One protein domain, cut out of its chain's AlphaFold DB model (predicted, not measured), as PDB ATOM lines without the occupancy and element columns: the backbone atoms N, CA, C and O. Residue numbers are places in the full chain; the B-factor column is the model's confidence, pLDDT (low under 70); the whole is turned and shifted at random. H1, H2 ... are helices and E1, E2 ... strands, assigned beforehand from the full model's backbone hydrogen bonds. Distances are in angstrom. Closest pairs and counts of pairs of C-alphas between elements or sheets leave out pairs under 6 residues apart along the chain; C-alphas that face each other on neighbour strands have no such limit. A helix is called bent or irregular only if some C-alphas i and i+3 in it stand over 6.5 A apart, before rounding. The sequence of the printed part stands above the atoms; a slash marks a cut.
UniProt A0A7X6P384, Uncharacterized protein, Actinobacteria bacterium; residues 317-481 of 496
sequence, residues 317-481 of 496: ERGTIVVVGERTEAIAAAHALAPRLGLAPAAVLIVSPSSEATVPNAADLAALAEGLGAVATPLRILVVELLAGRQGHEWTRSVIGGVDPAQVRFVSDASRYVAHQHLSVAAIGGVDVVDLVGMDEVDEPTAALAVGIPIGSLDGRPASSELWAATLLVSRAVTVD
ATOM      1  N   GLU A 317     -15.570  33.174  20.200       90.62
ATOM      2  CA  GLU A 317     -14.573  34.261  20.222       90.62
ATOM      3  C   GLU A 317     -15.058  35.537  19.513       90.62
ATOM      4  O   GLU A 317     -14.482  36.616  19.675       90.62
ATOM      5  N   ARG A 318     -16.089  35.418  18.665       89.56
ATOM      6  CA  ARG A 318     -16.635  36.497  17.828       89.56
ATOM      7  C   ARG A 318     -18.143  36.357  17.665       89.56
ATOM      8  O   ARG A 318     -18.684  35.261  17.779       89.56
ATOM      9  N   GLY A 319     -18.791  37.463  17.314       89.38
ATOM     10  CA  GLY A 319     -20.233  37.521  17.081       89.38
ATOM     11  C   GLY A 319     -21.009  37.939  18.326       89.38
ATOM     12  O   GLY A 319     -20.508  38.689  19.165       89.38
ATOM     13  N   THR A 320     -22.246  37.467  18.425       91.56
ATOM     14  CA  THR A 320     -23.179  37.867  19.484       91.56
ATOM     15  C   THR A 320     -23.579  36.657  20.310       91.56
ATOM     16  O   THR A 320     -23.997  35.643  19.752       91.56
ATOM     17  N   ILE A 321     -23.482  36.775  21.631       95.75
ATOM     18  CA  ILE A 321     -24.086  35.836  22.578       95.75
ATOM     19  C   ILE A 321     -25.405  36.445  23.037       95.75
ATOM     20  O   ILE A 321     -25.419  37.567  23.543       95.75
ATOM     21  N   VAL A 322     -26.505  35.719  22.868       97.12
ATOM     22  CA  VAL A 322     -27.817  36.140  23.365       97.12
ATOM     23  C   VAL A 322     -28.091  35.452  24.695       97.12
ATOM     24  O   VAL A 322     -27.967  34.238  24.794       97.12
ATOM     25  N   VAL A 323     -28.456  36.228  25.711       98.00
ATOM     26  CA  VAL A 323     -28.800  35.759  27.056       98.00
ATOM     27  C   VAL A 323     -30.279  36.044  27.288       98.00
ATOM     28  O   VAL A 323     -30.678  37.201  27.378       98.00
ATOM     29  N   VAL A 324     -31.092  34.996  27.355       98.00
ATOM     30  CA  VAL A 324     -32.553  35.071  27.461       98.00
ATOM     31  C   VAL A 324     -32.988  34.674  28.861       98.00
ATOM     32  O   VAL A 324     -32.590  33.617  29.327       98.00
ATOM     33  N   GLY A 325     -33.842  35.453  29.515       97.19
ATOM     34  CA  GLY A 325     -34.386  35.081  30.824       97.19
ATOM     35  C   GLY A 325     -35.226  36.192  31.439       97.19
ATOM     36  O   GLY A 325     -35.496  37.202  30.788       97.19
ATOM     37  N   GLU A 326     -35.637  36.023  32.697       94.94
ATOM     38  CA  GLU A 326     -36.223  37.133  33.459       94.94
ATOM     39  C   GLU A 326     -35.222  38.298  33.509       94.94
ATOM     40  O   GLU A 326     -34.010  38.087  33.532       94.94
ATOM     41  N   ARG A 327     -35.720  39.539  33.463       93.56
ATOM     42  CA  ARG A 327     -34.898  40.739  33.275       93.56
ATOM     43  C   ARG A 327     -33.724  40.812  34.251       93.56
ATOM     44  O   ARG A 327     -32.592  41.042  33.833       93.56
ATOM     45  N   THR A 328     -33.995  40.662  35.541       94.38
ATOM     46  CA  THR A 328     -32.996  40.801  36.602       94.38
ATOM     47  C   THR A 328     -31.966  39.679  36.522       94.38
ATOM     48  O   THR A 328     -30.761  39.942  36.545       94.38
ATOM     49  N   GLU A 329     -32.429  38.443  36.355       96.00
ATOM     50  CA  GLU A 329     -31.579  37.252  36.260       96.00
ATOM     51  C   GLU A 329     -30.697  37.270  35.006       96.00
ATOM     52  O   GLU A 329     -29.489  37.047  35.089       96.00
ATOM     53  N   ALA A 330     -31.270  37.602  33.849       96.31
ATOM     54  CA  ALA A 330     -30.555  37.647  32.580       96.31
ATOM     55  C   ALA A 330     -29.494  38.760  32.556       96.31
ATOM     56  O   ALA A 330     -28.377  38.536  32.082       96.31
ATOM     57  N   ILE A 331     -29.795  39.937  33.123       94.88
ATOM     58  CA  ILE A 331     -28.817  41.023  33.292       94.88
ATOM     59  C   ILE A 331     -27.678  40.581  34.218       94.88
ATOM     60  O   ILE A 331     -26.504  40.769  33.886       94.88
ATOM     61  N   ALA A 332     -28.000  39.974  35.363       95.44
ATOM     62  CA  ALA A 332     -26.997  39.499  36.313       95.44
ATOM     63  C   ALA A 332     -26.084  38.428  35.690       95.44
ATOM     64  O   ALA A 332     -24.858  38.529  35.788       95.44
ATOM     65  N   ALA A 333     -26.659  37.451  34.986       96.50
ATOM     66  CA  ALA A 333     -25.916  36.403  34.292       96.50
ATOM     67  C   ALA A 333     -25.018  36.966  33.180       96.50
ATOM     68  O   ALA A 333     -23.846  36.600  33.084       96.50
ATOM     69  N   ALA A 334     -25.515  37.917  32.384       96.31
ATOM     70  CA  ALA A 334     -24.716  38.584  31.359       96.31
ATOM     71  C   ALA A 334     -23.534  39.367  31.954       96.31
ATOM     72  O   ALA A 334     -22.418  39.295  31.433       96.31
ATOM     73  N   HIS A 335     -23.738  40.060  33.077       95.06
ATOM     74  CA  HIS A 335     -22.655  40.742  33.787       95.06
ATOM     75  C   HIS A 335     -21.652  39.782  34.430       95.06
ATOM     76  O   HIS A 335     -20.470  40.111  34.484       95.06
ATOM     77  N   ALA A 336     -22.074  38.596  34.876       94.62
ATOM     78  CA  ALA A 336     -21.160  37.555  35.343       94.62
ATOM     79  C   ALA A 336     -20.361  36.921  34.186       94.62
ATOM     80  O   ALA A 336     -19.197  36.543  34.355       94.62
ATOM     81  N   LEU A 337     -20.960  36.837  32.995       95.56
ATOM     82  CA  LEU A 337     -20.331  36.282  31.798       95.56
ATOM     83  C   LEU A 337     -19.316  37.245  31.159       95.56
ATOM     84  O   LEU A 337     -18.253  36.804  30.721       95.56
ATOM     85  N   ALA A 338     -19.593  38.552  31.139       95.19
ATOM     86  CA  ALA A 338     -18.757  39.548  30.461       95.19
ATOM     87  C   ALA A 338     -17.265  39.536  30.883       95.19
ATOM     88  O   ALA A 338     -16.411  39.463  29.994       95.19
ATOM     89  N   PRO A 339     -16.895  39.509  32.182       95.12
ATOM     90  CA  PRO A 339     -15.494  39.448  32.605       95.12
ATOM     91  C   PRO A 339     -14.763  38.193  32.124       95.12
ATOM     92  O   PRO A 339     -13.575  38.255  31.816       95.12
ATOM     93  N   ARG A 340     -15.468  37.059  32.017       93.25
ATOM     94  CA  ARG A 340     -14.898  35.787  31.535       93.25
ATOM     95  C   ARG A 340     -14.518  35.856  30.059       93.25
ATOM     96  O   ARG A 340     -13.624  35.142  29.622       93.25
ATOM     97  N   LEU A 341     -15.190  36.732  29.322       94.06
ATOM     98  CA  LEU A 341     -14.955  37.014  27.911       94.06
ATOM     99  C   LEU A 341     -14.015  38.210  27.691       94.06
ATOM    100  O   LEU A 341     -13.774  38.598  26.551       94.06
ATOM    101  N   GLY A 342     -13.504  38.829  28.764       94.38
ATOM    102  CA  GLY A 342     -12.701  40.052  28.674       94.38
ATOM    103  C   GLY A 342     -13.491  41.268  28.175       94.38
ATOM    104  O   GLY A 342     -12.899  42.212  27.651       94.38
ATOM    105  N   LEU A 343     -14.819  41.251  28.312       93.38
ATOM    106  CA  LEU A 343     -15.703  42.318  27.853       93.38
ATOM    107  C   LEU A 343     -15.945  43.351  28.955       93.38
ATOM    108  O   LEU A 343     -16.143  43.021  30.125       93.38
ATOM    109  N   ALA A 344     -15.969  44.626  28.563       91.12
ATOM    110  CA  ALA A 344     -16.387  45.705  29.450       91.12
ATOM    111  C   ALA A 344     -17.907  45.634  29.706       91.12
ATOM    112  O   ALA A 344     -18.646  45.225  28.811       91.12
ATOM    113  N   PRO A 345     -18.415  46.114  30.858       87.62
ATOM    114  CA  PRO A 345     -19.855  46.126  31.142       87.62
ATOM    115  C   PRO A 345     -20.702  46.838  30.076       87.62
ATOM    116  O   PRO A 345     -21.827  46.431  29.820       87.62
ATOM    117  N   ALA A 346     -20.146  47.855  29.405       83.06
ATOM    118  CA  ALA A 346     -20.805  48.577  28.314       83.06
ATOM    119  C   ALA A 346     -21.002  47.744  27.028       83.06
ATOM    120  O   ALA A 346     -21.699  48.183  26.119       83.06
ATOM    121  N   ALA A 347     -20.381  46.563  26.927       86.06
ATOM    122  CA  ALA A 347     -20.585  45.624  25.823       86.06
ATOM    123  C   ALA A 347     -21.826  44.729  26.016       86.06
ATOM    124  O   ALA A 347     -22.132  43.925  25.132       86.06
ATOM    125  N   VAL A 348     -22.515  44.854  27.158       91.06
ATOM    126  CA  VAL A 348     -23.798  44.204  27.431       91.06
ATOM    127  C   VAL A 348     -24.916  45.141  26.982       91.06
ATOM    128  O   VAL A 348     -25.105  46.218  27.543       91.06
ATOM    129  N   LEU A 349     -25.647  44.735  25.950       90.81
ATOM    130  CA  LEU A 349     -26.810  45.449  25.431       90.81
ATOM    131  C   LEU A 349     -28.075  44.780  25.959       90.81
ATOM    132  O   LEU A 349     -28.142  43.558  25.998       90.81
ATOM    133  N   ILE A 350     -29.077  45.563  26.349       91.19
ATOM    134  CA  ILE A 350     -30.340  45.042  26.884       91.19
ATOM    135  C   ILE A 350     -31.451  45.337  25.885       91.19
ATOM    136  O   ILE A 350     -31.614  46.474  25.450       91.19
ATOM    137  N   VAL A 351     -32.223  44.308  25.559       89.50
ATOM    138  CA  VAL A 351     -33.402  44.359  24.703       89.50
ATOM    139  C   VAL A 351     -34.586  43.893  25.530       89.50
ATOM    140  O   VAL A 351     -34.650  42.749  25.981       89.50
ATOM    141  N   SER A 352     -35.521  44.807  25.752       87.12
ATOM    142  CA  SER A 352     -36.700  44.563  26.569       87.12
ATOM    143  C   SER A 352     -37.933  45.124  25.870       87.12
ATOM    144  O   SER A 352     -37.900  46.271  25.423       87.12
ATOM    145  N   PRO A 353     -39.033  44.360  25.802       78.25
ATOM    146  CA  PRO A 353     -40.309  44.865  25.307       78.25
ATOM    147  C   PRO A 353     -40.991  45.805  26.320       78.25
ATOM    148  O   PRO A 353     -41.830  46.615  25.940       78.25
ATOM    149  N   SER A 354     -40.630  45.702  27.603       71.50
ATOM    150  CA  SER A 354     -41.251  46.405  28.734       71.50
ATOM    151  C   SER A 354     -40.650  47.790  28.996       71.50
ATOM    152  O   SER A 354     -41.158  48.542  29.824       71.50
ATOM    153  N   SER A 355     -39.530  48.127  28.351       63.75
ATOM    154  CA  SER A 355     -38.857  49.413  28.534       63.75
ATOM    155  C   SER A 355     -39.240  50.381  27.416       63.75
ATOM    156  O   SER A 355     -39.140  50.037  26.244       63.75
ATOM    157  N   GLU A 356     -39.588  51.627  27.763       49.34
ATOM    158  CA  GLU A 356     -39.717  52.725  26.783       49.34
ATOM    159  C   GLU A 356     -38.413  52.975  25.996       49.34
ATOM    160  O   GLU A 356     -38.430  53.611  24.941       49.34
ATOM    161  N   ALA A 357     -37.283  52.434  26.465       44.88
ATOM    162  CA  ALA A 357     -36.049  52.335  25.703       44.88
ATOM    163  C   ALA A 357     -36.172  51.245  24.623       44.88
ATOM    164  O   ALA A 357     -35.671  50.136  24.770       44.88
ATOM    165  N   THR A 358     -36.859  51.611  23.540       46.22
ATOM    166  CA  THR A 358     -36.779  50.999  22.208       46.22
ATOM    167  C   THR A 358     -37.044  49.493  22.201       46.22
ATOM    168  O   THR A 358     -36.121  48.688  22.157       46.22
ATOM    169  N   VAL A 359     -38.322  49.101  22.150       49.09
ATOM    170  CA  VAL A 359     -38.694  47.786  21.609       49.09
ATOM    171  C   VAL A 359     -38.184  47.761  20.171       49.09
ATOM    172  O   VAL A 359     -38.723  48.518  19.359       49.09
ATOM    173  N   PRO A 360     -37.151  46.973  19.827       56.16
ATOM    174  CA  PRO A 360     -36.664  47.004  18.472       56.16
ATOM    175  C   PRO A 360     -37.742  46.352  17.608       56.16
ATOM    176  O   PRO A 360     -38.058  45.167  17.748       56.16
ATOM    177  N   ASN A 361     -38.369  47.147  16.745       60.53
ATOM    178  CA  ASN A 361     -39.201  46.595  15.690       60.53
ATOM    179  C   ASN A 361     -38.302  45.765  14.742       60.53
ATOM    180  O   ASN A 361     -37.075  45.782  14.844       60.53
ATOM    181  N   ALA A 362     -38.886  45.029  13.797       59.69
ATOM    182  CA  ALA A 362     -38.095  44.207  12.873       59.69
ATOM    183  C   ALA A 362     -37.024  45.010  12.093       59.69
ATOM    184  O   ALA A 362     -35.970  44.467  11.777       59.69
ATOM    185  N   ALA A 363     -37.261  46.299  11.819       63.22
ATOM    186  CA  ALA A 363     -36.288  47.185  11.182       63.22
ATOM    187  C   ALA A 363     -35.179  47.639  12.147       63.22
ATOM    188  O   ALA A 363     -34.029  47.725  11.735       63.22
ATOM    189  N   ASP A 364     -35.485  47.858  13.427       68.50
ATOM    190  CA  ASP A 364     -34.484  48.161  14.455       68.50
ATOM    191  C   ASP A 364     -33.609  46.937  14.744       68.50
ATOM    192  O   ASP A 364     -32.403  47.076  14.916       68.50
ATOM    193  N   LEU A 365     -34.190  45.730  14.742       65.50
ATOM    194  CA  LEU A 365     -33.439  44.474  14.814       65.50
ATOM    195  C   LEU A 365     -32.559  44.285  13.582       65.50
ATOM    196  O   LEU A 365     -31.418  43.868  13.731       65.50
ATOM    197  N   ALA A 366     -33.052  44.618  12.388       67.31
ATOM    198  CA  ALA A 366     -32.253  44.573  11.168       67.31
ATOM    199  C   ALA A 366     -31.115  45.607  11.195       67.31
ATOM    200  O   ALA A 366     -29.997  45.269  10.832       67.31
ATOM    201  N   ALA A 367     -31.358  46.825  11.685       71.38
ATOM    202  CA  ALA A 367     -30.329  47.851  11.852       71.38
ATOM    203  C   ALA A 367     -29.313  47.475  12.945       71.38
ATOM    204  O   ALA A 367     -28.112  47.704  12.788       71.38
ATOM    205  N   LEU A 368     -29.778  46.849  14.032       68.56
ATOM    206  CA  LEU A 368     -28.926  46.261  15.062       68.56
ATOM    207  C   LEU A 368     -28.070  45.154  14.443       68.56
ATOM    208  O   LEU A 368     -26.854  45.197  14.569       68.56
ATOM    209  N   ALA A 369     -28.678  44.210  13.725       67.50
ATOM    210  CA  ALA A 369     -28.001  43.109  13.049       67.50
ATOM    211  C   ALA A 369     -27.012  43.605  11.986       67.50
ATOM    212  O   ALA A 369     -25.911  43.079  11.892       67.50
ATOM    213  N   GLU A 370     -27.339  44.659  11.240       69.88
ATOM    214  CA  GLU A 370     -26.439  45.295  10.276       69.88
ATOM    215  C   GLU A 370     -25.250  45.957  10.992       69.88
ATOM    216  O   GLU A 370     -24.097  45.736  10.615       69.88
ATOM    217  N   GLY A 371     -25.492  46.664  12.102       67.25
ATOM    218  CA  GLY A 371     -24.439  47.192  12.978       67.25
ATOM    219  C   GLY A 371     -23.615  46.109  13.695       67.25
ATOM    220  O   GLY A 371     -22.458  46.339  14.067       67.25
ATOM    221  N   LEU A 372     -24.181  44.914  13.881       66.88
ATOM    222  CA  LEU A 372     -23.515  43.736  14.440       66.88
ATOM    223  C   LEU A 372     -22.756  42.925  13.371       66.88
ATOM    224  O   LEU A 372     -21.747  42.308  13.701       66.88
ATOM    225  N   GLY A 373     -23.208  42.923  12.117       61.59
ATOM    226  CA  GLY A 373     -22.649  42.142  11.010       61.59
ATOM    227  C   GLY A 373     -21.593  42.888  10.192       61.59
ATOM    228  O   GLY A 373     -20.733  42.267   9.561       61.59
ATOM    229  N   ALA A 374     -21.601  44.222  10.225       58.59
ATOM    230  CA  ALA A 374     -20.604  45.038   9.553       58.59
ATOM    231  C   ALA A 374     -19.257  44.980  10.302       58.59
ATOM    232  O   ALA A 374     -19.054  45.663  11.300       58.59
ATOM    233  N   VAL A 375     -18.310  44.210   9.750       48.88
ATOM    234  CA  VAL A 375     -16.868  44.198  10.084       48.88
ATOM    235  C   VAL A 375     -16.513  43.517  11.406       48.88
ATOM    236  O   VAL A 375     -16.655  44.125  12.456       48.88
ATOM    237  N   ALA A 376     -15.942  42.301  11.322       53.97
ATOM    238  CA  ALA A 376     -15.132  41.631  12.358       53.97
ATOM    239  C   ALA A 376     -15.499  42.045  13.792       53.97
ATOM    240  O   ALA A 376     -14.659  42.559  14.535       53.97
ATOM    241  N   THR A 377     -16.780  41.923  14.128       60.94
ATOM    242  CA  THR A 377     -17.297  42.602  15.301       60.94
ATOM    243  C   THR A 377     -16.718  41.933  16.538       60.94
ATOM    244  O   THR A 377     -16.671  40.696  16.610       60.94
ATOM    245  N   PRO A 378     -16.198  42.727  17.494       79.88
ATOM    246  CA  PRO A 378     -15.789  42.175  18.770       79.88
ATOM    247  C   PRO A 378     -16.991  41.464  19.387       79.88
ATOM    248  O   PRO A 378     -18.137  41.846  19.141       79.88
ATOM    249  N   LEU A 379     -16.716  40.426  20.169       89.12
ATOM    250  CA  LEU A 379     -17.739  39.676  20.878       89.12
ATOM    251  C   LEU A 379     -18.638  40.622  21.694       89.12
ATOM    252  O   LEU A 379     -18.145  41.528  22.369       89.12
ATOM    253  N   ARG A 380     -19.954  40.428  21.617       90.31
ATOM    254  CA  ARG A 380     -20.959  41.220  22.347       90.31
ATOM    255  C   ARG A 380     -21.953  40.312  23.052       90.31
ATOM    256  O   ARG A 380     -22.179  39.183  22.617       90.31
ATOM    257  N   ILE A 381     -22.569  40.834  24.111       94.00
ATOM    258  CA  ILE A 381     -23.640  40.145  24.834       94.00
ATOM    259  C   ILE A 381     -24.931  40.937  24.661       94.00
ATOM    260  O   ILE A 381     -24.964  42.137  24.933       94.00
ATOM    261  N   LEU A 382     -25.986  40.260  24.221       94.81
ATOM    262  CA  LEU A 382     -27.327  40.809  24.090       94.81
ATOM    263  C   LEU A 382     -28.250  40.127  25.099       94.81
ATOM    264  O   LEU A 382     -28.530  38.939  24.984       94.81
ATOM    265  N   VAL A 383     -28.726  40.873  26.083       96.12
ATOM    266  CA  VAL A 383     -29.720  40.414  27.052       96.12
ATOM    267  C   VAL A 383     -31.104  40.604  26.458       96.12
ATOM    268  O   VAL A 383     -31.443  41.711  26.052       96.12
ATOM    269  N   VAL A 384     -31.905  39.546  26.427       95.56
ATOM    270  CA  VAL A 384     -33.280  39.561  25.924       95.56
ATOM    271  C   VAL A 384     -34.217  39.182  27.065       95.56
ATOM    272  O   VAL A 384     -34.165  38.067  27.583       95.56
ATOM    273  N   GLU A 385     -35.066  40.126  27.468       94.94
ATOM    274  CA  GLU A 385     -36.065  39.896  28.515       94.94
ATOM    275  C   GLU A 385     -37.141  38.923  28.029       94.94
ATOM    276  O   GLU A 385     -37.851  39.184  27.058       94.94
ATOM    277  N   LEU A 386     -37.289  37.807  28.734       94.56
ATOM    278  CA  LEU A 386     -38.315  36.820  28.469       94.56
ATOM    279  C   LEU A 386     -39.619  37.208  29.164       94.56
ATOM    280  O   LEU A 386     -39.750  37.086  30.383       94.56
ATOM    281  N   LEU A 387     -40.611  37.603  28.372       91.88
ATOM    282  CA  LEU A 387     -41.977  37.757  28.858       91.88
ATOM    283  C   LEU A 387     -42.699  36.412  28.937       91.88
ATOM    284  O   LEU A 387     -42.512  35.531  28.096       91.88
ATOM    285  N   ALA A 388     -43.579  36.282  29.928       89.88
ATOM    286  CA  ALA A 388     -44.438  35.118  30.061       89.88
ATOM    287  C   ALA A 388     -45.448  35.013  28.904       89.88
ATOM    288  O   ALA A 388     -45.927  36.008  28.356       89.88
ATOM    289  N   GLY A 389     -45.829  33.776  28.588       91.75
ATOM    290  CA  GLY A 389     -46.854  33.473  27.596       91.75
ATOM    291  C   GLY A 389     -46.355  33.470  26.149       91.75
ATOM    292  O   GLY A 389     -45.249  33.892  25.819       91.75
ATOM    293  N   ARG A 390     -47.228  32.985  25.261       92.88
ATOM    294  CA  ARG A 390     -46.904  32.694  23.858       92.88
ATOM    295  C   ARG A 390     -46.350  33.894  23.087       92.88
ATOM    296  O   ARG A 390     -45.400  33.734  22.329       92.88
ATOM    297  N   GLN A 391     -46.924  35.083  23.282       89.69
ATOM    298  CA  GLN A 391     -46.461  36.300  22.602       89.69
ATOM    299  C   GLN A 391     -45.025  36.664  23.008       89.69
ATOM    300  O   GLN A 391     -44.233  37.054  22.153       89.69
ATOM    301  N   GLY A 392     -44.668  36.476  24.284       91.81
ATOM    302  CA  GLY A 392     -43.306  36.680  24.777       91.81
ATOM    303  C   GLY A 392     -42.306  35.719  24.137       91.81
ATOM    304  O   GLY A 392     -41.242  36.144  23.682       91.81
ATOM    305  N   HIS A 393     -42.671  34.437  24.015       94.25
ATOM    306  CA  HIS A 393     -41.853  33.432  23.324       94.25
ATOM    307  C   HIS A 393     -41.693  33.730  21.828       94.25
ATOM    308  O   HIS A 393     -40.583  33.652  21.306       94.25
ATOM    309  N   GLU A 394     -42.773  34.100  21.132       93.50
ATOM    310  CA  GLU A 394     -42.742  34.441  19.701       93.50
ATOM    311  C   GLU A 394     -41.895  35.690  19.427       93.50
ATOM    312  O   GLU A 394     -41.080  35.689  18.502       93.50
ATOM    313  N   TRP A 395     -42.026  36.724  20.261       91.44
ATOM    314  CA  TRP A 395     -41.189  37.919  20.181       91.44
ATOM    315  C   TRP A 395     -39.712  37.588  20.424       91.44
ATOM    316  O   TRP A 395     -38.864  37.953  19.613       91.44
ATOM    317  N   THR A 396     -39.406  36.818  21.471       94.12
ATOM    318  CA  THR A 396     -38.034  36.385  21.789       94.12
ATOM    319  C   THR A 396     -37.415  35.612  20.625       94.12
ATOM    320  O   THR A 396     -36.286  35.887  20.219       94.12
ATOM    321  N   ARG A 397     -38.171  34.684  20.023       94.69
ATOM    322  CA  ARG A 397     -37.727  33.927  18.846       94.69
ATOM    323  C   ARG A 397     -37.464  34.835  17.645       94.69
ATOM    324  O   ARG A 397     -36.488  34.626  16.934       94.69
ATOM    325  N   SER A 398     -38.308  35.844  17.429       91.31
ATOM    326  CA  SER A 398     -38.111  36.845  16.373       91.31
ATOM    327  C   SER A 398     -36.812  37.637  16.578       91.31
ATOM    328  O   SER A 398     -36.034  37.793  15.639       91.31
ATOM    329  N   VAL A 399     -36.525  38.059  17.818       90.62
ATOM    330  CA  VAL A 399     -35.266  38.735  18.179       90.62
ATOM    331  C   VAL A 399     -34.062  37.833  17.905       90.62
ATOM    332  O   VAL A 399     -33.132  38.257  17.222       90.62
ATOM    333  N   ILE A 400     -34.087  36.580  18.371       93.31
ATOM    334  CA  ILE A 400     -33.005  35.608  18.135       93.31
ATOM    335  C   ILE A 400     -32.797  35.381  16.632       93.31
ATOM    336  O   ILE A 400     -31.666  35.444  16.154       93.31
ATOM    337  N   GLY A 401     -33.876  35.174  15.874       92.00
ATOM    338  CA  GLY A 401     -33.814  34.949  14.429       92.00
ATOM    339  C   GLY A 401     -33.300  36.155  13.639       92.00
ATOM    340  O   GLY A 401     -32.613  35.974  12.639       92.00
ATOM    341  N   GLY A 402     -33.595  37.377  14.091       87.19
ATOM    342  CA  GLY A 402     -33.082  38.606  13.481       87.19
ATOM    343  C   GLY A 402     -31.612  38.883  13.802       87.19
ATOM    344  O   GLY A 402     -30.902  39.437  12.969       87.19
ATOM    345  N   VAL A 403     -31.151  38.491  14.994       87.81
ATOM    346  CA  VAL A 403     -29.766  38.701  15.449       87.81
ATOM    347  C   VAL A 403     -28.805  37.640  14.907       87.81
ATOM    348  O   VAL A 403     -27.630  37.954  14.731       87.81
ATOM    349  N   ASP A 404     -29.286  36.416  14.654       89.81
ATOM    350  CA  ASP A 404     -28.465  35.257  14.249       89.81
ATOM    351  C   ASP A 404     -27.250  35.062  15.186       89.81
ATOM    352  O   ASP A 404     -26.091  35.174  14.769       89.81
ATOM    353  N   PRO A 405     -27.490  34.863  16.499       93.69
ATOM    354  CA  PRO A 405     -26.419  34.801  17.481       93.69
ATOM    355  C   PRO A 405     -25.508  33.590  17.273       93.69
ATOM    356  O   PRO A 405     -25.936  32.518  16.853       93.69
ATOM    357  N   ALA A 406     -24.239  33.754  17.649       94.25
ATOM    358  CA  ALA A 406     -23.263  32.670  17.657       94.25
ATOM    359  C   ALA A 406     -23.540  31.650  18.773       94.25
ATOM    360  O   ALA A 406     -23.108  30.505  18.670       94.25
ATOM    361  N   GLN A 407     -24.218  32.080  19.843       96.75
ATOM    362  CA  GLN A 407     -24.682  31.218  20.926       96.75
ATOM    363  C   GLN A 407     -25.897  31.843  21.626       96.75
ATOM    364  O   GLN A 407     -25.894  33.041  21.926       96.75
ATOM    365  N   VAL A 408     -26.904  31.031  21.939       98.12
ATOM    366  CA  VAL A 408     -28.071  31.388  22.754       98.12
ATOM    367  C   VAL A 408     -27.975  30.700  24.109       98.12
ATOM    368  O   VAL A 408     -27.852  29.479  24.212       98.12
ATOM    369  N   ARG A 409     -28.070  31.498  25.168       98.38
ATOM    370  CA  ARG A 409     -28.034  31.059  26.559       98.38
ATOM    371  C   ARG A 409     -29.364  31.381  27.225       98.38
ATOM    372  O   ARG A 409     -29.847  32.502  27.101       98.38
ATOM    373  N   PHE A 410     -29.945  30.419  27.927       98.25
ATOM    374  CA  PHE A 410     -31.179  30.606  28.685       98.25
ATOM    375  C   PHE A 410     -30.876  30.668  30.177       98.25
ATOM    376  O   PHE A 410     -30.255  29.757  30.712       98.25
ATOM    377  N   VAL A 411     -31.324  31.721  30.847       98.25
ATOM    378  CA  VAL A 411     -31.109  31.967  32.270       98.25
ATOM    379  C   VAL A 411     -32.415  31.764  33.013       98.25
ATOM    380  O   VAL A 411     -33.455  32.293  32.612       98.25
ATOM    381  N   SER A 412     -32.359  31.013  34.107       97.25
ATOM    382  CA  SER A 412     -33.516  30.783  34.960       97.25
ATOM    383  C   SER A 412     -33.106  30.446  36.381       97.25
ATOM    384  O   SER A 412     -32.099  29.774  36.608       97.25
ATOM    385  N   ASP A 413     -33.928  30.858  37.336       96.38
ATOM    386  CA  ASP A 413     -33.944  30.246  38.656       96.38
ATOM    387  C   ASP A 413     -34.122  28.723  38.574       96.38
ATOM    388  O   ASP A 413     -35.018  28.204  37.899       96.38
ATOM    389  N   ALA A 414     -33.266  28.003  39.287       95.62
ATOM    390  CA  ALA A 414     -33.173  26.558  39.229       95.62
ATOM    391  C   ALA A 414     -34.471  25.869  39.672       95.62
ATOM    392  O   ALA A 414     -34.879  24.885  39.047       95.62
ATOM    393  N   SER A 415     -35.169  26.410  40.679       94.12
ATOM    394  CA  SER A 415     -36.446  25.853  41.141       94.12
ATOM    395  C   SER A 415     -37.515  25.955  40.048       94.12
ATOM    396  O   SER A 415     -38.230  24.992  39.758       94.12
ATOM    397  N   ARG A 416     -37.570  27.096  39.349       93.50
ATOM    398  CA  ARG A 416     -38.529  27.326  38.260       93.50
ATOM    399  C   ARG A 416     -38.174  26.539  37.006       93.50
ATOM    400  O   ARG A 416     -39.079  26.080  36.300       93.50
ATOM    401  N   TYR A 417     -36.883  26.375  36.731       94.44
ATOM    402  CA  TYR A 417     -36.380  25.573  35.624       94.44
ATOM    403  C   TYR A 417     -36.837  24.120  35.718       94.44
ATOM    404  O   TYR A 417     -37.470  23.616  34.783       94.44
ATOM    405  N   VAL A 418     -36.595  23.494  36.873       91.31
ATOM    406  CA  VAL A 418     -37.004  22.112  37.147       91.31
ATOM    407  C   VAL A 418     -38.525  21.977  37.108       91.31
ATOM    408  O   VAL A 418     -39.033  21.043  36.494       91.31
ATOM    409  N   ALA A 419     -39.257  22.928  37.694       88.94
ATOM    410  CA  ALA A 419     -40.708  22.832  37.781       88.94
ATOM    411  C   ALA A 419     -41.406  22.964  36.413       88.94
ATOM    412  O   ALA A 419     -42.248  22.137  36.077       88.94
ATOM    413  N   HIS A 420     -41.093  24.002  35.623       83.50
ATOM    414  CA  HIS A 420     -41.899  24.332  34.434       83.50
ATOM    415  C   HIS A 420     -41.140  25.024  33.291       83.50
ATOM    416  O   HIS A 420     -41.616  25.018  32.152       83.50
ATOM    417  N   GLN A 421     -39.986  25.663  33.533       73.94
ATOM    418  CA  GLN A 421     -39.378  26.513  32.497       73.94
ATOM    419  C   GLN A 421     -38.618  25.755  31.400       73.94
ATOM    420  O   GLN A 421     -38.301  26.361  30.375       73.94
ATOM    421  N   HIS A 422     -38.444  24.437  31.506       78.56
ATOM    422  CA  HIS A 422     -38.025  23.610  30.366       78.56
ATOM    423  C   HIS A 422     -38.978  23.758  29.156       78.56
ATOM    424  O   HIS A 422     -38.530  23.744  28.009       78.56
ATOM    425  N   LEU A 423     -40.272  24.029  29.394       86.31
ATOM    426  CA  LEU A 423     -41.245  24.342  28.338       86.31
ATOM    427  C   LEU A 423     -40.946  25.669  27.636       86.31
ATOM    428  O   LEU A 423     -41.156  25.787  26.431       86.31
ATOM    429  N   SER A 424     -40.431  26.667  28.362       92.06
ATOM    430  CA  SER A 424     -40.035  27.943  27.756       92.06
ATOM    431  C   SER A 424     -38.827  27.770  26.847       92.06
ATOM    432  O   SER A 424     -38.790  28.366  25.777       92.06
ATOM    433  N   VAL A 425     -37.878  26.909  27.221       94.19
ATOM    434  CA  VAL A 425     -36.726  26.599  26.370       94.19
ATOM    435  C   VAL A 425     -37.166  25.946  25.057       94.19
ATOM    436  O   VAL A 425     -36.756  26.392  23.984       94.19
ATOM    437  N   ALA A 426     -38.063  24.959  25.129       93.19
ATOM    438  CA  ALA A 426     -38.651  24.338  23.943       93.19
ATOM    439  C   ALA A 426     -39.458  25.346  23.102       93.19
ATOM    440  O   ALA A 426     -39.363  25.353  21.875       93.19
ATOM    441  N   ALA A 427     -40.219  26.231  23.757       94.19
ATOM    442  CA  ALA A 427     -41.010  27.257  23.091       94.19
ATOM    443  C   ALA A 427     -40.146  28.325  22.415       94.19
ATOM    444  O   ALA A 427     -40.516  28.796  21.350       94.19
ATOM    445  N   ILE A 428     -39.001  28.720  22.965       95.00
ATOM    446  CA  ILE A 428     -38.098  29.663  22.292       95.00
ATOM    447  C   ILE A 428     -37.419  28.953  21.112       95.00
ATOM    448  O   ILE A 428     -37.502  29.428  19.975       95.00
ATOM    449  N   GLY A 429     -36.860  27.765  21.369       94.38
ATOM    450  CA  GLY A 429     -36.072  26.992  20.413       94.38
ATOM    451  C   GLY A 429     -34.664  27.564  20.214       94.38
ATOM    452  O   GLY A 429     -34.409  28.736  20.479       94.38
ATOM    453  N   GLY A 430     -33.733  26.725  19.754       94.25
ATOM    454  CA  GLY A 430     -32.360  27.153  19.457       94.25
ATOM    455  C   GLY A 430     -31.552  27.609  20.676       94.25
ATOM    456  O   GLY A 430     -30.653  28.423  20.520       94.25
ATOM    457  N   VAL A 431     -31.887  27.132  21.879       97.38
ATOM    458  CA  VAL A 431     -31.086  27.360  23.089       97.38
ATOM    459  C   VAL A 431     -29.933  26.364  23.113       97.38
ATOM    460  O   VAL A 431     -30.165  25.156  23.129       97.38
ATOM    461  N   ASP A 432     -28.703  26.870  23.151       97.69
ATOM    462  CA  ASP A 432     -27.495  26.040  23.161       97.69
ATOM    463  C   ASP A 432     -27.095  25.628  24.581       97.69
ATOM    464  O   ASP A 432     -26.549  24.545  24.793       97.69
ATOM    465  N   VAL A 433     -27.320  26.521  25.554       97.88
ATOM    466  CA  VAL A 433     -26.835  26.381  26.934       97.88
ATOM    467  C   VAL A 433     -27.831  26.970  27.931       97.88
ATOM    468  O   VAL A 433     -28.457  27.992  27.658       97.88
ATOM    469  N   VAL A 434     -27.938  26.366  29.114       97.94
ATOM    470  CA  VAL A 434     -28.713  26.879  30.252       97.94
ATOM    471  C   VAL A 434     -27.782  27.369  31.361       97.94
ATOM    472  O   VAL A 434     -26.786  26.728  31.688       97.94
ATOM    473  N   ASP A 435     -28.110  28.508  31.951       98.12
ATOM    474  CA  ASP A 435     -27.449  29.108  33.103       98.12
ATOM    475  C   ASP A 435     -28.446  29.151  34.264       98.12
ATOM    476  O   ASP A 435     -29.499  29.783  34.166       98.12
ATOM    477  N   LEU A 436     -28.135  28.454  35.356       97.62
ATOM    478  CA  LEU A 436     -29.030  28.351  36.506       97.62
ATOM    479  C   LEU A 436     -28.581  29.268  37.636       97.62
ATOM    480  O   LEU A 436     -27.388  29.361  37.933       97.62
ATOM    481  N   VAL A 437     -29.545  29.916  38.279       96.75
ATOM    482  CA  VAL A 437     -29.347  30.703  39.505       96.75
ATOM    483  C   VAL A 437     -30.171  30.109  40.647       96.75
ATOM    484  O   VAL A 437     -31.167  29.445  40.391       96.75
ATOM    485  N   GLY A 438     -29.757  30.314  41.897       94.94
ATOM    486  CA  GLY A 438     -30.487  29.805  43.066       94.94
ATOM    487  C   GLY A 438     -30.375  28.287  43.224       94.94
ATOM    488  O   GLY A 438     -31.311  27.632  43.678       94.94
ATOM    489  N   MET A 439     -29.248  27.694  42.816       94.88
ATOM    490  CA  MET A 439     -29.086  26.234  42.856       94.88
ATOM    491  C   MET A 439     -29.030  25.678  44.288       94.88
ATOM    492  O   MET A 439     -29.271  24.491  44.504       94.88
ATOM    493  N   ASP A 440     -28.715  26.527  45.269       90.88
ATOM    494  CA  ASP A 440     -28.698  26.197  46.693       90.88
ATOM    495  C   ASP A 440     -30.094  25.987  47.295       90.88
ATOM    496  O   ASP A 440     -30.207  25.384  48.361       90.88
ATOM    497  N   GLU A 441     -31.144  26.439  46.608       90.25
ATOM    498  CA  GLU A 441     -32.536  26.363  47.065       90.25
ATOM    499  C   GLU A 441     -33.279  25.133  46.502       90.25
ATOM    500  O   GLU A 441     -34.443  24.908  46.826       90.25
ATOM    501  N   VAL A 442     -32.622  24.320  45.665       92.50
ATOM    502  CA  VAL A 442     -33.233  23.158  45.003       92.50
ATOM    503  C   VAL A 442     -32.935  21.862  45.755       92.50
ATOM    504  O   VAL A 442     -31.778  21.459  45.887       92.50
ATOM    505  N   ASP A 443     -33.994  21.153  46.149       88.75
ATOM    506  CA  ASP A 443     -33.900  19.870  46.860       88.75
ATOM    507  C   ASP A 443     -33.230  18.772  46.016       88.75
ATOM    508  O   ASP A 443     -32.380  18.020  46.505       88.75
ATOM    509  N   GLU A 444     -33.568  18.701  44.723       90.88
ATOM    510  CA  GLU A 444     -33.018  17.722  43.780       90.88
ATOM    511  C   GLU A 444     -32.283  18.392  42.600       90.88
ATOM    512  O   GLU A 444     -32.825  18.516  41.498       90.88
ATOM    513  N   PRO A 445     -31.010  18.796  42.785       93.06
ATOM    514  CA  PRO A 445     -30.248  19.490  41.750       93.06
ATOM    515  C   PRO A 445     -30.082  18.708  40.442       93.06
ATOM    516  O   PRO A 445     -29.967  19.295  39.367       93.06
ATOM    517  N   THR A 446     -30.073  17.374  40.514       91.75
ATOM    518  CA  THR A 446     -29.930  16.498  39.343       91.75
ATOM    519  C   THR A 446     -31.119  16.557  38.396       91.75
ATOM    520  O   THR A 446     -30.946  16.252  37.217       91.75
ATOM    521  N   ALA A 447     -32.301  16.975  38.859       92.06
ATOM    522  CA  ALA A 447     -33.486  17.085  38.013       92.06
ATOM    523  C   ALA A 447     -33.282  18.080  36.856       92.06
ATOM    524  O   ALA A 447     -33.821  17.886  35.768       92.06
ATOM    525  N   ALA A 448     -32.427  19.091  37.039       93.06
ATOM    526  CA  ALA A 448     -32.089  20.040  35.983       93.06
ATOM    527  C   ALA A 448     -31.365  19.384  34.789       93.06
ATOM    528  O   ALA A 448     -31.509  19.837  33.655       93.06
ATOM    529  N   LEU A 449     -30.625  18.291  35.012       91.69
ATOM    530  CA  LEU A 449     -29.912  17.572  33.950       91.69
ATOM    531  C   LEU A 449     -30.847  16.733  33.068       91.69
ATOM    532  O   LEU A 449     -30.498  16.427  31.928       91.69
ATOM    533  N   ALA A 450     -32.041  16.390  33.560       89.69
ATOM    534  CA  ALA A 450     -32.994  15.548  32.838       89.69
ATOM    535  C   ALA A 450     -33.550  16.211  31.564       89.69
ATOM    536  O   ALA A 450     -34.020  15.518  30.666       89.69
ATOM    537  N   VAL A 451     -33.461  17.543  31.457       87.31
ATOM    538  CA  VAL A 451     -33.912  18.304  30.279       87.31
ATOM    539  C   VAL A 451     -33.009  18.059  29.059       87.31
ATOM    540  O   VAL A 451     -33.420  18.295  27.926       87.31
ATOM    541  N   GLY A 452     -31.786  17.556  29.264       90.75
ATOM    542  CA  GLY A 452     -30.864  17.181  28.186       90.75
ATOM    543  C   GLY A 452     -30.162  18.354  27.497       90.75
ATOM    544  O   GLY A 452     -29.429  18.143  26.532       90.75
ATOM    545  N   ILE A 453     -30.351  19.580  27.989       94.06
ATOM    546  CA  ILE A 453     -29.664  20.775  27.487       94.06
ATOM    547  C   ILE A 453     -28.426  21.029  28.353       94.06
ATOM    548  O   ILE A 453     -28.531  20.954  29.581       94.06
ATOM    549  N   PRO A 454     -27.255  21.331  27.761       96.88
ATOM    550  CA  PRO A 454     -26.051  21.608  28.530       96.88
ATOM    551  C   PRO A 454     -26.242  22.751  29.527       96.88
ATOM    552  O   PRO A 454     -26.662  23.846  29.153       96.88
ATOM    553  N   ILE A 455     -25.881  22.520  30.788       97.31
ATOM    554  CA  ILE A 455     -25.860  23.564  31.815       97.31
ATOM    555  C   ILE A 455     -24.456  24.168  31.834       97.31
ATOM    556  O   ILE A 455     -23.489  23.476  32.136       97.31
ATOM    557  N   GLY A 456     -24.326  25.445  31.478       96.88
ATOM    558  CA  GLY A 456     -23.038  26.125  31.339       96.88
ATOM    559  C   GLY A 456     -22.588  26.889  32.577       96.88
ATOM    560  O   GLY A 456     -21.379  27.068  32.781       96.88
ATOM    561  N   SER A 457     -23.523  27.332  33.417       97.56
ATOM    562  CA  SER A 457     -23.200  27.938  34.705       97.56
ATOM    563  C   SER A 457     -24.213  27.620  35.800       97.56
ATOM    564  O   SER A 457     -25.390  27.391  35.528       97.56
ATOM    565  N   LEU A 458     -23.709  27.603  37.035       96.94
ATOM    566  CA  LEU A 458     -24.471  27.554  38.278       96.94
ATOM    567  C   LEU A 458     -24.071  28.783  39.098       96.94
ATOM    568  O   LEU A 458     -22.884  28.982  39.376       96.94
ATOM    569  N   ASP A 459     -25.034  29.636  39.427       95.50
ATOM    570  CA  ASP A 459     -24.841  30.861  40.211       95.50
ATOM    571  C   ASP A 459     -23.728  31.764  39.638       95.50
ATOM    572  O   ASP A 459     -22.860  32.285  40.344       95.50
ATOM    573  N   GLY A 460     -23.702  31.892  38.305       93.50
ATOM    574  CA  GLY A 460     -22.723  32.690  37.553       93.50
ATOM    575  C   GLY A 460     -21.331  32.057  37.414       93.50
ATOM    576  O   GLY A 460     -20.464  32.600  36.719       93.50
ATOM    577  N   ARG A 461     -21.089  30.891  38.023       94.75
ATOM    578  CA  ARG A 461     -19.822  30.152  37.928       94.75
ATOM    579  C   ARG A 461     -19.914  29.050  36.874       94.75
ATOM    580  O   ARG A 461     -20.982  28.473  36.718       94.75
ATOM    581  N   PRO A 462     -18.825  28.718  36.152       95.75
ATOM    582  CA  PRO A 462     -18.839  27.598  35.212       95.75
ATOM    583  C   PRO A 462     -19.332  26.316  35.892       95.75
ATOM    584  O   PRO A 462     -18.842  25.976  36.969       95.75
ATOM    585  N   ALA A 463     -20.274  25.617  35.261       96.19
ATOM    586  CA  ALA A 463     -20.873  24.388  35.778       96.19
ATOM    587  C   ALA A 463     -19.930  23.181  35.606       96.19
ATOM    588  O   ALA A 463     -20.227  22.235  34.882       96.19
ATOM    589  N   SER A 464     -18.754  23.240  36.233       95.25
ATOM    590  CA  SER A 464     -17.774  22.154  36.201       95.25
ATOM    591  C   SER A 464     -18.235  20.960  37.041       95.25
ATOM    592  O   SER A 464     -19.092  21.104  37.920       95.25
ATOM    593  N   SER A 465     -17.656  19.780  36.812       95.00
ATOM    594  CA  SER A 465     -17.947  18.590  37.622       95.00
ATOM    595  C   SER A 465     -17.634  18.807  39.099       95.00
ATOM    596  O   SER A 465     -18.357  18.302  39.957       95.00
ATOM    597  N   GLU A 466     -16.634  19.626  39.430       94.88
ATOM    598  CA  GLU A 466     -16.351  19.983  40.817       94.88
ATOM    599  C   GLU A 466     -17.444  20.856  41.432       94.88
ATOM    600  O   GLU A 466     -17.793  20.659  42.598       94.88
ATOM    601  N   LEU A 467     -18.002  21.800  40.666       95.69
ATOM    602  CA  LEU A 467     -19.101  22.632  41.148       95.69
ATOM    603  C   LEU A 467     -20.374  21.801  41.329       95.69
ATOM    604  O   LEU A 467     -20.999  21.889  42.381       95.69
ATOM    605  N   TRP A 468     -20.696  20.924  40.376       95.88
ATOM    606  CA  TRP A 468     -21.792  19.963  40.511       95.88
ATOM    607  C   TRP A 468     -21.620  19.050  41.724       95.88
ATOM    608  O   TRP A 468     -22.555  18.873  42.503       95.88
ATOM    609  N   ALA A 469     -20.420  18.499  41.931       94.31
ATOM    610  CA  ALA A 469     -20.137  17.666  43.091       94.31
ATOM    611  C   ALA A 469     -20.339  18.435  44.404       94.31
ATOM    612  O   ALA A 469     -20.937  17.901  45.337       94.31
ATOM    613  N   ALA A 470     -19.889  19.692  44.468       93.75
ATOM    614  CA  ALA A 470     -20.107  20.549  45.627       93.75
ATOM    615  C   ALA A 470     -21.603  20.797  45.880       93.75
ATOM    616  O   ALA A 470     -22.062  20.575  47.000       93.75
ATOM    617  N   THR A 471     -22.368  21.174  44.853       94.12
ATOM    618  CA  THR A 471     -23.818  21.415  44.954       94.12
ATOM    619  C   THR A 471     -24.562  20.181  45.468       94.12
ATOM    620  O   THR A 471     -25.346  20.277  46.411       94.12
ATOM    621  N   LEU A 472     -24.259  18.997  44.928       92.25
ATOM    622  CA  LEU A 472     -24.894  17.734  45.330       92.25
ATOM    623  C   LEU A 472     -24.533  17.285  46.753       92.25
ATOM    624  O   LEU A 472     -25.304  16.578  47.404       92.25
ATOM    625  N   LEU A 473     -23.345  17.641  47.241       90.56
ATOM    626  CA  LEU A 473     -22.952  17.362  48.621       90.56
ATOM    627  C   LEU A 473     -23.639  18.317  49.602       90.56
ATOM    628  O   LEU A 473     -24.034  17.880  50.682       90.56
ATOM    629  N   VAL A 474     -23.802  19.590  49.224       89.06
ATOM    630  CA  VAL A 474     -24.498  20.594  50.040       89.06
ATOM    631  C   VAL A 474     -25.981  20.257  50.175       89.06
ATOM    632  O   VAL A 474     -26.465  20.206  51.303       89.06
ATOM    633  N   SER A 475     -26.681  19.945  49.077       85.75
ATOM    634  CA  SER A 475     -28.119  19.627  49.133       85.75
ATOM    635  C   SER A 475     -28.406  18.424  50.039       85.75
ATOM    636  O   SER A 475     -29.312  18.451  50.869       85.75
ATOM    637  N   ARG A 476     -27.553  17.394  49.991       83.56
ATOM    638  CA  ARG A 476     -27.668  16.233  50.884       83.56
ATOM    639  C   ARG A 476     -27.428  16.556  52.351       83.56
ATOM    640  O   ARG A 476     -28.097  15.976  53.202       83.56
ATOM    641  N   ALA A 477     -26.475  17.431  52.660       80.19
ATOM    642  CA  ALA A 477     -26.212  17.808  54.046       80.19
ATOM    643  C   ALA A 477     -27.448  18.463  54.683       80.19
ATOM    644  O   ALA A 477     -27.781  18.139  55.819       80.19
ATOM    645  N   VAL A 478     -28.165  19.295  53.920       76.38
ATOM    646  CA  VAL A 478     -29.406  19.941  54.371       76.38
ATOM    647  C   VAL A 478     -30.502  18.906  54.655       76.38
ATOM    648  O   VAL A 478     -31.113  18.950  55.719       76.38
ATOM    649  N   THR A 479     -30.695  17.917  53.773       71.12
ATOM    650  CA  THR A 479     -31.744  16.890  53.964       71.12
ATOM    651  C   THR A 479     -31.556  16.030  55.222       71.12
ATOM    652  O   THR A 479     -32.529  15.691  55.892       71.12
ATOM    653  N   VAL A 480     -30.310  15.703  55.591       73.94
ATOM    654  CA  VAL A 480     -30.024  14.846  56.760       73.94
ATOM    655  C   VAL A 480     -30.327  15.558  58.084       73.94
ATOM    656  O   VAL A 480     -30.778  14.913  59.036       73.94
ATOM    657  N   ASP A 481     -30.112  16.874  58.151       70.69
ATOM    658  CA  ASP A 481     -30.423  17.668  59.344       70.69
ATOM    659  C   ASP A 481     -31.942  17.782  59.561       70.69
ATOM    660  O   ASP A 481     -32.406  17.663  60.699       70.69
TER     661      ASP A 481
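This is residues 317 to 481 of the 496 residues of an uncharacterized protein of Actinobacteria bacterium (UniProt A0A7X6P384). A strongly twisted sheet of six parallel strands curls round H1 on one face, while H3 and H4 cover part of the other, making three layers. H2 lies at one end of the elongated whole and H6 at the other, with H5 beside H4. The 165 printed residues hold six named helices and six named strands, alternating from E1 to H6; the sheet's order is E2 E3 E1 E4 E5 E6. The class is mixed, helices and strands; the whole is compact, with a radius of gyration of the C-alphas of 16.4 A and spans of 56 by 35 by 27 A.

E1, residues 320 to 325, begins at C-alpha 320 (-23.179, 37.867, 19.484). H1, residues 327 to 340, is 20.7 A long and only just irregular, with C-alphas 336 and 339 6.6 A apart. E2 is residues 348 to 351, H2 362 to 373, E3 380 to 385. H3, residues 390 to 403, and E4, residues 407 to 413, are each 20.0 A long. H4, residues 414 to 428, is irregular: C-alphas 419 and 422 are 7.9 A apart. E5 is residues 433 to 437, H5 445 to 451, E6 455 to 458. H6, residues 465 to 481, is 25.1 A long and ends at C-alpha 481 (-30.423, 17.668, 59.344).

Within hydrogen-bond range are N 349 and O 381 of E2 and E3, 2.9 A; N 323 and O 382 of E1 and E3, 2.8 A; N 411 and O 324 of E4 and E1, 2.7 A; N 435 and O 410 of E5 and E4, 2.8 A; and N 456 and O 434 of E6 and E5, 2.8 A. H1 is on the opposite face from H3 and H4; its Arg 327 and Glu 385 of E3 have C-alphas 5.0 A apart. H3, at a height over the sheet of 10.0 A, runs along the strands. H4 touches H3, with the closest C-alphas, of His 393 and Ile 428, 5.4 A apart. H5 touches H4 at a shallow tilt of 15 degrees; the closest C-alphas, of Val 418 and Ala 448, are 5.5 A apart. H2 and H6 only graze the sheet. Every O i to N i+4 pair is within range in H2 and H3; the counts are 8 of 10 in H1, 8 of 11 in H4, 11 of 13 in H6 and 0 of 3 in H5, which has 3 of 4 O i to N i+3 pairs.

The C-alphas farthest apart, of Ala 374 and Asp 481, are 57.7 A apart. The printed part has no cut and no long link. Residues 355 to 366 and 368 to 377 have pLDDT under 70.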